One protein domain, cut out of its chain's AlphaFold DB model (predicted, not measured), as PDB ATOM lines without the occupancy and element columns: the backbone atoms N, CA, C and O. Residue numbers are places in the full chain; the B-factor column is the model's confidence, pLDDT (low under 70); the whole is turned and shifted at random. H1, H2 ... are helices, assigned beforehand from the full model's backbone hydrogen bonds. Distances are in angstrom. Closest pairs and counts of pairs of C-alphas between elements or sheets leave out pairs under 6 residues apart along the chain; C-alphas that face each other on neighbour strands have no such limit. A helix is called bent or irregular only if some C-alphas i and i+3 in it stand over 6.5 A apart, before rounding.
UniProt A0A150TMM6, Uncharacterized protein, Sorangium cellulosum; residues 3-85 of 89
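This is residues 3 to 85 of the 89 residues of an uncharacterized protein of Sorangium cellulosum (UniProt A0A150TMM6). A hairpin of two helices, H1 and H2, makes a small compact head with the first part of a much longer helix, H3, which touches H2 there and then sticks out of the head as a straight arm, residues 70 to 85. That arm gives the model its length. The printed part has 83 residues with three named helices, in the order H1, H2, H3, and no named strand; the class is all helix. The whole is loose, with a radius of gyration of the C-alphas of 14.9 A, and elongated, spanning 50 by 28 by 20 A.

Begin at Leu 3, whose C-alpha is at (260.310, 291.622, 169.071); residues 3 to 11 come before the first named helix. Find C-alpha 12 at (262.186, 282.069, 164.596), where H1 begins; it runs from Pro 12 to Ala 28, 24.2 A from first to last C-alpha. H2 takes residues 38 to 50 and is 17.3 A long; it is irregular, with C-alphas 45 and 48 standing 7.5 A apart, and its line is a rough one. H3 takes residues 54 to 84 and measures 45.3 A; find its last C-alpha, that of Arg 84, at (297.430, 301.962, 171.739).

Start with H1 and H2, a helical hairpin: they touch and run opposite ways at a shallow tilt of 30 degrees. Their closest C-alphas, those of Gly 25 and Thr 39, are 4.3 A apart. Go on to H2 and H3, which touch; H3 touches H2 with its residues 54 to 62 alone. Their closest C-alphas are those of Thr 44 and Ala 54, 5.1 A apart, and the two helices run opposite ways at a steep tilt of 50 degrees. H1 and H3 are close but not clearly touching: their closest C-alphas, those of Gly 22 and Ser 61, are 7.9 A apart, and their lines are about perpendicular at 76 degrees. In the backbones of H1 and H3 every O i to N i+4 pair is within hydrogen-bond range; in H2, 7 of 9 are.

Look from Pro 48 to Ser 85 for the two C-alphas farthest apart, 50.3 A. Residues 70 to 85, of which 70 to 84 belong to H3, stand free; the body without them spans 32 by 20 by 20 A, with a radius of gyration of 10.9 A. The link from H1 to H2 is short, with 9 residues, and the link from H2 to H3 is tight, with 3. The printed part has no cut. The mean pLDDT of the printed part is 90.6, and Ser 85 is the one printed residue under 70.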
ATOM      1  N   LEU A   3     261.769 291.730 168.951       78.81
ATOM      2  CA  LEU A   3     260.310 291.622 169.071       78.81
ATOM      3  C   LEU A   3     259.878 291.226 170.497       78.81
ATOM      4  O   LEU A   3     258.941 291.804 171.034       78.81
ATOM      5  N   ALA A   4     260.607 290.320 171.156       81.69
ATOM      6  CA  ALA A   4     260.334 289.974 172.554       81.69
ATOM      7  C   ALA A   4     260.557 291.171 173.500       81.69
ATOM      8  O   ALA A   4     259.841 291.319 174.483       81.69
ATOM      9  N   ALA A   5     261.520 292.050 173.190       83.06
ATOM     10  CA  ALA A   5     261.813 293.235 174.001       83.06
ATOM     11  C   ALA A   5     260.700 294.298 173.944       83.06
ATOM     12  O   ALA A   5     260.573 295.090 174.870       83.06
ATOM     13  N   VAL A   6     259.876 294.292 172.891       85.81
ATOM     14  CA  VAL A   6     258.700 295.169 172.758       85.81
ATOM     15  C   VAL A   6     257.391 294.478 173.160       85.81
ATOM     16  O   VAL A   6     256.312 294.983 172.857       85.81
ATOM     17  N   GLY A   7     257.473 293.319 173.827       80.25
ATOM     18  CA  GLY A   7     256.311 292.566 174.308       80.25
ATOM     19  C   GLY A   7     255.542 291.808 173.223       80.25
ATOM     20  O   GLY A   7     254.416 291.383 173.469       80.25
ATOM     21  N   ALA A   8     256.116 291.640 172.030       83.81
ATOM     22  CA  ALA A   8     255.479 290.917 170.938       83.81
ATOM     23  C   ALA A   8     255.771 289.413 170.986       83.81
ATOM     24  O   ALA A   8     256.837 288.978 171.433       83.81
ATOM     25  N   GLU A   9     254.843 288.616 170.453       80.94
ATOM     26  CA  GLU A   9     255.043 287.179 170.284       80.94
ATOM     27  C   GLU A   9     256.288 286.896 169.431       80.94
ATOM     28  O   GLU A   9     256.370 287.221 168.242       80.94
ATOM     29  N   SER A  10     257.269 286.246 170.045       76.69
ATOM     30  CA  SER A  10     258.558 285.954 169.436       76.69
ATOM     31  C   SER A  10     258.647 284.513 168.939       76.69
ATOM     32  O   SER A  10     258.423 283.581 169.703       76.69
ATOM     33  N   GLY A  11     259.068 284.322 167.687       86.62
ATOM     34  CA  GLY A  11     259.412 283.012 167.129       86.62
ATOM     35  C   GLY A  11     260.453 283.129 166.008       86.62
ATOM     36  O   GLY A  11     260.653 284.232 165.498       86.62
ATOM     37  N   PRO A  12     261.113 282.032 165.597       87.06
ATOM     38  CA  PRO A  12     262.186 282.069 164.596       87.06
ATOM     39  C   PRO A  12     261.742 282.660 163.251       87.06
ATOM     40  O   PRO A  12     262.430 283.506 162.688       87.06
ATOM     41  N   LEU A  13     260.552 282.281 162.773       89.62
ATOM     42  CA  LEU A  13     259.987 282.804 161.523       89.62
ATOM     43  C   LEU A  13     259.662 284.297 161.615       89.62
ATOM     44  O   LEU A  13     259.967 285.051 160.698       89.62
ATOM     45  N   ARG A  14     259.102 284.748 162.742       86.88
ATOM     46  CA  ARG A  14     258.849 286.176 162.987       86.88
ATOM     47  C   ARG A  14     260.142 286.974 163.124       86.88
ATOM     48  O   ARG A  14     260.202 288.101 162.649       86.88
ATOM     49  N   ALA A  15     261.179 286.395 163.733       88.44
ATOM     50  CA  ALA A  15     262.506 287.002 163.780       88.44
ATOM     51  C   ALA A  15     263.067 287.200 162.370       88.44
ATOM     52  O   ALA A  15     263.556 288.282 162.059       88.44
ATOM     53  N   LEU A  16     262.946 286.180 161.519       91.56
ATOM     54  CA  LEU A  16     263.387 286.240 160.130       91.56
ATOM     55  C   LEU A  16     262.576 287.258 159.318       91.56
ATOM     56  O   LEU A  16     263.154 288.037 158.567       91.56
ATOM     57  N   ALA A  17     261.256 287.304 159.509       92.19
ATOM     58  CA  ALA A  17     260.394 288.292 158.867       92.19
ATOM     59  C   ALA A  17     260.767 289.722 159.287       92.19
ATOM     60  O   ALA A  17     260.956 290.581 158.432       92.19
ATOM     61  N   ALA A  18     260.950 289.972 160.587       91.44
ATOM     62  CA  ALA A  18     261.384 291.275 161.089       91.44
ATOM     63  C   ALA A  18     262.788 291.656 160.595       91.44
ATOM     64  O   ALA A  18     263.031 292.819 160.285       91.44
ATOM     65  N   TYR A  19     263.698 290.685 160.466       91.94
ATOM     66  CA  TYR A  19     264.997 290.902 159.833       91.94
ATOM     67  C   TYR A  19     264.843 291.312 158.363       91.94
ATOM     68  O   TYR A  19     265.457 292.287 157.943       91.94
ATOM     69  N   GLY A  20     263.989 290.621 157.602       93.06
ATOM     70  CA  GLY A  20     263.703 290.954 156.205       93.06
ATOM     71  C   GLY A  20     263.104 292.351 156.035       93.06
ATOM     72  O   GLY A  20     263.527 293.090 155.153       93.06
ATOM     73  N   VAL A  21     262.181 292.747 156.916       93.94
ATOM     74  CA  VAL A  21     261.623 294.112 156.950       93.94
ATOM     75  C   VAL A  21     262.717 295.141 157.218       93.94
ATOM     76  O   VAL A  21     262.799 296.138 156.504       93.94
ATOM     77  N   GLY A  22     263.588 294.875 158.197       92.75
ATOM     78  CA  GLY A  22     264.753 295.712 158.469       92.75
ATOM     79  C   GLY A  22     265.655 295.847 157.243       92.75
ATOM     80  O   GLY A  22     265.937 296.962 156.828       92.75
ATOM     81  N   ALA A  23     266.030 294.730 156.614       93.19
ATOM     82  CA  ALA A  23     266.890 294.703 155.429       93.19
ATOM     83  C   ALA A  23     266.277 295.434 154.218       93.19
ATOM     84  O   ALA A  23     266.972 296.136 153.483       93.19
ATOM     85  N   ALA A  24     264.965 295.301 154.013       94.25
ATOM     86  CA  ALA A  24     264.250 296.030 152.970       94.25
ATOM     87  C   ALA A  24     264.214 297.538 153.261       94.25
ATOM     88  O   ALA A  24     264.465 298.342 152.366       94.25
ATOM     89  N   GLY A  25     263.953 297.921 154.517       93.12
ATOM     90  CA  GLY A  25     263.972 299.315 154.956       93.12
ATOM     91  C   GLY A  25     265.353 299.957 154.829       93.12
ATOM     92  O   GLY A  25     265.455 301.093 154.372       93.12
ATOM     93  N   THR A  26     266.417 299.220 155.159       92.56
ATOM     94  CA  THR A  26     267.795 299.690 154.974       92.56
ATOM     95  C   THR A  26     268.104 299.890 153.495       92.56
ATOM     96  O   THR A  26     268.513 300.980 153.118       92.56
ATOM     97  N   ALA A  27     267.794 298.904 152.645       93.88
ATOM     98  CA  ALA A  27     268.035 299.000 151.204       93.88
ATOM     99  C   ALA A  27     267.269 300.171 150.560       93.88
ATOM    100  O   ALA A  27     267.811 300.894 149.728       93.88
ATOM    101  N   ALA A  28     266.022 300.405 150.978       93.94
ATOM    102  CA  ALA A  28     265.238 301.556 150.530       93.94
ATOM    103  C   ALA A  28     265.821 302.902 151.004       93.94
ATOM    104  O   ALA A  28     265.587 303.933 150.374       93.94
ATOM    105  N   GLY A  29     266.565 302.900 152.112       92.62
ATOM    106  CA  GLY A  29     267.138 304.077 152.751       92.62
ATOM    107  C   GLY A  29     268.644 304.254 152.566       92.62
ATOM    108  O   GLY A  29     269.197 305.102 153.250       92.62
ATOM    109  N   ASP A  30     269.332 303.504 151.701       93.81
ATOM    110  CA  ASP A  30     270.810 303.513 151.610       93.81
ATOM    111  C   ASP A  30     271.426 304.903 151.369       93.81
ATOM    112  O   ASP A  30     272.554 305.176 151.779       93.81
ATOM    113  N   LEU A  31     270.677 305.805 150.731       93.12
ATOM    114  CA  LEU A  31     271.096 307.190 150.491       93.12
ATOM    115  C   LEU A  31     270.707 308.154 151.627       93.12
ATOM    116  O   LEU A  31     271.040 309.337 151.576       93.12
ATOM    117  N   ILE A  32     269.991 307.671 152.640       90.88
ATOM    118  CA  ILE A  32     269.495 308.446 153.777       90.88
ATOM    119  C   ILE A  32     270.466 308.263 154.950       90.88
ATOM    120  O   ILE A  32     270.659 307.137 155.419       90.88
ATOM    121  N   PRO A  33     271.061 309.346 155.482       87.19
ATOM    122  CA  PRO A  33     271.951 309.267 156.633       87.19
ATOM    123  C   PRO A  33     271.288 308.568 157.823       87.19
ATOM    124  O   PRO A  33     270.239 308.992 158.307       87.19
ATOM    125  N   GLY A  34     271.898 307.474 158.280       85.81
ATOM    126  CA  GLY A  34     271.371 306.659 159.376       85.81
ATOM    127  C   GLY A  34     270.047 305.948 159.074       85.81
ATOM    128  O   GLY A  34     269.489 305.360 159.989       85.81
ATOM    129  N   GLN A  35     269.542 306.009 157.834       92.31
ATOM    130  CA  GLN A  35     268.318 305.341 157.364       92.31
ATOM    131  C   GLN A  35     267.044 305.683 158.170       92.31
ATOM    132  O   GLN A  35     266.017 305.013 158.028       92.31
ATOM    133  N   ILE A  36     267.098 306.754 158.973       87.94
ATOM    134  CA  ILE A  36     266.007 307.224 159.834       87.94
ATOM    135  C   ILE A  36     264.788 307.559 158.966       87.94
ATOM    136  O   ILE A  36     264.911 308.182 157.910       87.94
ATOM    137  N   GLY A  37     263.600 307.140 159.391       89.56
ATOM    138  CA  GLY A  37     262.359 307.289 158.634       89.56
ATOM    139  C   GLY A  37     262.121 306.188 157.596       89.56
ATOM    140  O   GLY A  37     260.989 305.718 157.481       89.56
ATOM    141  N   ALA A  38     263.150 305.715 156.882       92.81
ATOM    142  CA  ALA A  38     262.995 304.613 155.923       92.81
ATOM    143  C   ALA A  38     262.783 303.268 156.629       92.81
ATOM    144  O   ALA A  38     261.832 302.544 156.329       92.81
ATOM    145  N   THR A  39     263.618 302.958 157.620       92.44
ATOM    146  CA  THR A  39     263.471 301.760 158.462       92.44
ATOM    147  C   THR A  39     262.226 301.844 159.352       92.44
ATOM    148  O   THR A  39     261.480 300.870 159.446       92.44
ATOM    149  N   ASP A  40     261.930 303.020 159.916       92.94
ATOM    150  CA  ASP A  40     260.725 303.268 160.724       92.94
ATOM    151  C   ASP A  40     259.439 303.074 159.907       92.94
ATOM    152  O   ASP A  40     258.485 302.430 160.359       92.94
ATOM    153  N   GLY A  41     259.431 303.593 158.675       92.44
ATOM    154  CA  GLY A  41     258.346 303.422 157.717       92.44
ATOM    155  C   GLY A  41     258.176 301.963 157.307       92.44
ATOM    156  O   GLY A  41     257.058 301.453 157.344       92.44
ATOM    157  N   ALA A  42     259.270 301.259 157.000       94.00
ATOM    158  CA  ALA A  42     259.229 299.839 156.649       94.00
ATOM    159  C   ALA A  42     258.635 298.984 157.781       94.00
ATOM    160  O   ALA A  42     257.738 298.172 157.539       94.00
ATOM    161  N   PHE A  43     259.069 299.208 159.025       92.88
ATOM    162  CA  PHE A  43     258.507 298.524 160.190       92.88
ATOM    163  C   PHE A  43     257.041 298.890 160.427       92.88
ATOM    164  O   PHE A  43     256.239 298.001 160.703       92.88
ATOM    165  N   THR A  44     256.665 300.161 160.271       94.88
ATOM    166  CA  THR A  44     255.273 300.608 160.438       94.88
ATOM    167  C   THR A  44     254.348 300.000 159.380       94.88
ATOM    168  O   THR A  44     253.260 299.536 159.716       94.88
ATOM    169  N   LEU A  45     254.788 299.930 158.119       95.62
ATOM    170  CA  LEU A  45     254.037 299.310 157.021       95.62
ATOM    171  C   LEU A  45     253.879 297.798 157.211       95.62
ATOM    172  O   LEU A  45     252.813 297.245 156.945       95.62
ATOM    173  N   ALA A  46     254.921 297.125 157.700       93.00
ATOM    174  CA  ALA A  46     254.892 295.690 157.965       93.00
ATOM    175  C   ALA A  46     254.285 295.326 159.332       93.00
ATOM    176  O   ALA A  46     254.107 294.139 159.615       93.00
ATOM    177  N   ALA A  47     253.954 296.307 160.180       92.50
ATOM    178  CA  ALA A  47     253.492 296.080 161.548       92.50
ATOM    179  C   ALA A  47     252.319 295.083 161.635       92.50
ATOM    180  O   ALA A  47     252.431 294.129 162.411       92.50
ATOM    181  N   PRO A  48     251.259 295.175 160.799       91.00
ATOM    182  CA  PRO A  48     250.156 294.215 160.843       91.00
ATOM    183  C   PRO A  48     250.598 292.782 160.521       91.00
ATOM    184  O   PRO A  48     250.131 291.835 161.149       91.00
ATOM    185  N   LEU A  49     251.542 292.617 159.586       89.12
ATOM    186  CA  LEU A  49     252.071 291.310 159.171       89.12
ATOM    187  C   LEU A  49     252.940 290.670 160.259       89.12
ATOM    188  O   LEU A  49     253.019 289.448 160.364       89.12
ATOM    189  N   LEU A  50     253.584 291.496 161.083       86.88
ATOM    190  CA  LEU A  50     254.390 291.048 162.215       86.88
ATOM    191  C   LEU A  50     253.554 290.824 163.486       86.88
ATOM    192  O   LEU A  50     254.071 290.271 164.458       86.88
ATOM    193  N   GLY A  51     252.267 291.188 163.475       89.25
ATOM    194  CA  GLY A  51     251.408 291.167 164.661       89.25
ATOM    195  C   GLY A  51     251.757 292.274 165.658       89.25
ATOM    196  O   GLY A  51     251.657 292.070 166.864       89.25
ATOM    197  N   LEU A  52     252.216 293.421 165.158       90.44
ATOM    198  CA  LEU A  52     252.637 294.573 165.945       90.44
ATOM    199  C   LEU A  52     251.672 295.741 165.765       90.44
ATOM    200  O   LEU A  52     251.069 295.933 164.709       90.44
ATOM    201  N   THR A  53     251.601 296.591 166.785       93.62
ATOM    202  CA  THR A  53     251.087 297.952 166.624       93.62
ATOM    203  C   THR A  53     252.138 298.829 165.940       93.62
ATOM    204  O   THR A  53     253.336 298.543 166.007       93.62
ATOM    205  N   ALA A  54     251.718 299.947 165.340       92.19
ATOM    206  CA  ALA A  54     252.649 300.926 164.773       92.19
ATOM    207  C   ALA A  54     253.662 301.436 165.817       92.19
ATOM    208  O   ALA A  54     254.855 301.512 165.542       92.19
ATOM    209  N   SER A  55     253.211 301.708 167.047       93.19
ATOM    210  CA  SER A  55     254.090 302.138 168.142       93.19
ATOM    211  C   SER A  55     255.129 301.078 168.522       93.19
ATOM    212  O   SER A  55     256.293 301.412 168.730       93.19
ATOM    213  N   SER A  56     254.736 299.800 168.572       91.50
ATOM    214  CA  SER A  56     255.651 298.687 168.848       91.50
ATOM    215  C   SER A  56     256.652 298.490 167.706       91.50
ATOM    216  O   SER A  56     257.839 298.293 167.952       91.50
ATOM    217  N   ALA A  57     256.214 298.635 166.455       92.00
ATOM    218  CA  ALA A  57     257.084 298.552 165.287       92.00
ATOM    219  C   ALA A  57     258.139 299.675 165.252       92.00
ATOM    220  O   ALA A  57     259.316 299.409 165.006       92.00
ATOM    221  N   ILE A  58     257.752 300.910 165.594       93.56
ATOM    222  CA  ILE A  58     258.695 302.028 165.768       93.56
ATOM    223  C   ILE A  58     259.666 301.734 166.918       93.56
ATOM    224  O   ILE A  58     260.867 301.945 166.775       93.56
ATOM    225  N   ALA A  59     259.185 301.190 168.040       93.25
ATOM    226  CA  ALA A  59     260.057 300.804 169.148       93.25
ATOM    227  C   ALA A  59     261.098 299.749 168.729       93.25
ATOM    228  O   ALA A  59     262.262 299.857 169.116       93.25
ATOM    229  N   VAL A  60     260.725 298.771 167.894       91.25
ATOM    230  CA  VAL A  60     261.678 297.810 167.308       91.25
ATOM    231  C   VAL A  60     262.727 298.534 166.471       91.25
ATOM    232  O   VAL A  60     263.917 298.284 166.659       91.25
ATOM    233  N   SER A  61     262.305 299.445 165.590       91.50
ATOM    234  CA  SER A  61     263.222 300.240 164.769       91.50
ATOM    235  C   SER A  61     264.211 301.034 165.631       91.50
ATOM    236  O   SER A  61     265.423 300.959 165.430       91.50
ATOM    237  N   LEU A  62     263.741 301.712 166.681       92.81
ATOM    238  CA  LEU A  62     264.605 302.440 167.617       92.81
ATOM    239  C   LEU A  62     265.613 301.525 168.323       92.81
ATOM    240  O   LEU A  62     266.788 301.872 168.435       92.81
ATOM    241  N   LEU A  63     265.186 300.337 168.763       92.81
ATOM    242  CA  LEU A  63     266.089 299.356 169.369       92.81
ATOM    243  C   LEU A  63     267.164 298.871 168.388       92.81
ATOM    244  O   LEU A  63     268.299 298.641 168.806       92.81
ATOM    245  N   VAL A  64     266.840 298.739 167.095       90.69
ATOM    246  CA  VAL A  64     267.827 298.415 166.051       90.69
ATOM    247  C   VAL A  64     268.880 299.519 165.949       90.69
ATOM    248  O   VAL A  64     270.071 299.213 166.013       90.69
ATOM    249  N   HIS A  65     268.472 300.787 165.865       92.44
ATOM    250  CA  HIS A  65     269.417 301.908 165.789       92.44
ATOM    251  C   HIS A  65     270.282 302.020 167.052       92.44
ATOM    252  O   HIS A  65     271.488 302.247 166.959       92.44
ATOM    253  N   LEU A  66     269.703 301.798 168.237       93.31
ATOM    254  CA  LEU A  66     270.459 301.755 169.493       93.31
ATOM    255  C   LEU A  66     271.510 300.642 169.486       93.31
ATOM    256  O   LEU A  66     272.646 300.862 169.908       93.31
ATOM    257  N   LEU A  67     271.155 299.461 168.976       92.50
ATOM    258  CA  LEU A  67     272.083 298.341 168.860       92.50
ATOM    259  C   LEU A  67     273.220 298.658 167.880       92.50
ATOM    260  O   LEU A  67     274.386 298.420 168.197       92.50
ATOM    261  N   GLN A  68     272.900 299.237 166.721       91.88
ATOM    262  CA  GLN A  68     273.893 299.687 165.741       91.88
ATOM    263  C   GLN A  68     274.846 300.727 166.345       91.88
ATOM    264  O   GLN A  68     276.061 300.587 166.217       91.88
ATOM    265  N   ALA A  69     274.315 301.725 167.058       93.19
ATOM    266  CA  ALA A  69     275.115 302.743 167.734       93.19
ATOM    267  C   ALA A  69     276.037 302.131 168.801       93.19
ATOM    268  O   ALA A  69     277.222 302.462 168.859       93.19
ATOM    269  N   ALA A  70     275.530 301.191 169.605       95.56
ATOM    270  CA  ALA A  70     276.324 300.490 170.610       95.56
ATOM    271  C   ALA A  70     277.487 299.704 169.979       95.56
ATOM    272  O   ALA A  70     278.622 299.793 170.452       95.56
ATOM    273  N   PHE A  71     277.236 298.985 168.880       95.44
ATOM    274  CA  PHE A  71     278.289 298.258 168.167       95.44
ATOM    275  C   PHE A  71     279.283 299.181 167.464       95.44
ATOM    276  O   PHE A  71     280.479 298.890 167.474       95.44
ATOM    277  N   ALA A  72     278.832 300.304 166.905       95.38
ATOM    278  CA  ALA A  72     279.723 301.305 166.329       95.38
ATOM    279  C   ALA A  72     280.687 301.859 167.391       95.38
ATOM    280  O   ALA A  72     281.900 301.885 167.176       95.38
ATOM    281  N   LEU A  73     280.171 302.218 168.571       96.62
ATOM    282  CA  LEU A  73     280.986 302.673 169.702       96.62
ATOM    283  C   LEU A  73     281.959 301.592 170.185       96.62
ATOM    284  O   LEU A  73     283.129 301.890 170.427       96.62
ATOM    285  N   ALA A  74     281.508 300.339 170.279       96.44
ATOM    286  CA  ALA A  74     282.370 299.215 170.639       96.44
ATOM    287  C   ALA A  74     283.501 299.009 169.615       96.44
ATOM    288  O   ALA A  74     284.655 298.830 170.003       96.44
ATOM    289  N   GLY A  75     283.198 299.099 168.317       95.94
ATOM    290  CA  GLY A  75     284.188 299.019 167.242       95.94
ATOM    291  C   GLY A  75     285.210 300.155 167.294       95.94
ATOM    292  O   GLY A  75     286.412 299.909 167.187       95.94
ATOM    293  N   ILE A  76     284.757 301.389 167.546       96.06
ATOM    294  CA  ILE A  76     285.638 302.547 167.758       96.06
ATOM    295  C   ILE A  76     286.553 302.304 168.964       96.06
ATOM    296  O   ILE A  76     287.767 302.488 168.866       96.06
ATOM    297  N   ALA A  77     286.001 301.848 170.092       95.62
ATOM    298  CA  ALA A  77     286.776 301.555 171.294       95.62
ATOM    299  C   ALA A  77     287.829 300.461 171.048       95.62
ATOM    300  O   ALA A  77     288.986 300.628 171.443       95.62
ATOM    301  N   ALA A  78     287.461 299.385 170.345       95.50
ATOM    302  CA  ALA A  78     288.374 298.308 169.970       95.50
ATOM    303  C   ALA A  78     289.509 298.806 169.061       95.50
ATOM    304  O   ALA A  78     290.680 298.539 169.331       95.50
ATOM    305  N   ALA A  79     289.190 299.604 168.037       94.25
ATOM    306  CA  ALA A  79     290.187 300.186 167.140       94.25
ATOM    307  C   ALA A  79     291.155 301.128 167.879       94.25
ATOM    308  O   ALA A  79     292.364 301.101 167.640       94.25
ATOM    309  N   LEU A  80     290.648 301.938 168.815       93.81
ATOM    310  CA  LEU A  80     291.477 302.805 169.655       93.81
ATOM    311  C   LEU A  80     292.379 302.002 170.601       93.81
ATOM    312  O   LEU A  80     293.533 302.381 170.798       93.81
ATOM    313  N   ALA A  81     291.885 300.899 171.169       93.06
ATOM    314  CA  ALA A  81     292.684 300.006 172.002       93.06
ATOM    315  C   ALA A  81     293.808 299.336 171.195       93.06
ATOM    316  O   ALA A  81     294.956 299.348 171.630       93.06
ATOM    317  N   TRP A  82     293.515 298.848 169.985       92.81
ATOM    318  CA  TRP A  82     294.528 298.284 169.087       92.81
ATOM    319  C   TRP A  82     295.592 299.296 168.681       92.81
ATOM    320  O   TRP A  82     296.770 298.965 168.681       92.81
ATOM    321  N   ARG A  83     295.209 300.547 168.401       84.06
ATOM    322  CA  ARG A  83     296.177 301.616 168.102       84.06
ATOM    323  C   ARG A  83     297.091 301.956 169.281       84.06
ATOM    324  O   ARG A  83     298.178 302.478 169.054       84.06
ATOM    325  N   ARG A  84     296.646 301.715 170.518       76.44
ATOM    326  CA  ARG A  84     297.430 301.962 171.739       76.44
ATOM    327  C   ARG A  84     298.387 300.826 172.083       76.44
ATOM    328  O   ARG A  84     299.340 301.084 172.808       76.44
ATOM    329  N   SER A  85     298.163 299.621 171.569       62.00
ATOM    330  CA  SER A  85     299.133 298.530 171.639       62.00
ATOM    331  C   SER A  85     300.129 298.686 170.485       62.00
ATOM    332  O   SER A  85     299.748 298.463 169.336       62.00
TER     333      SER A  85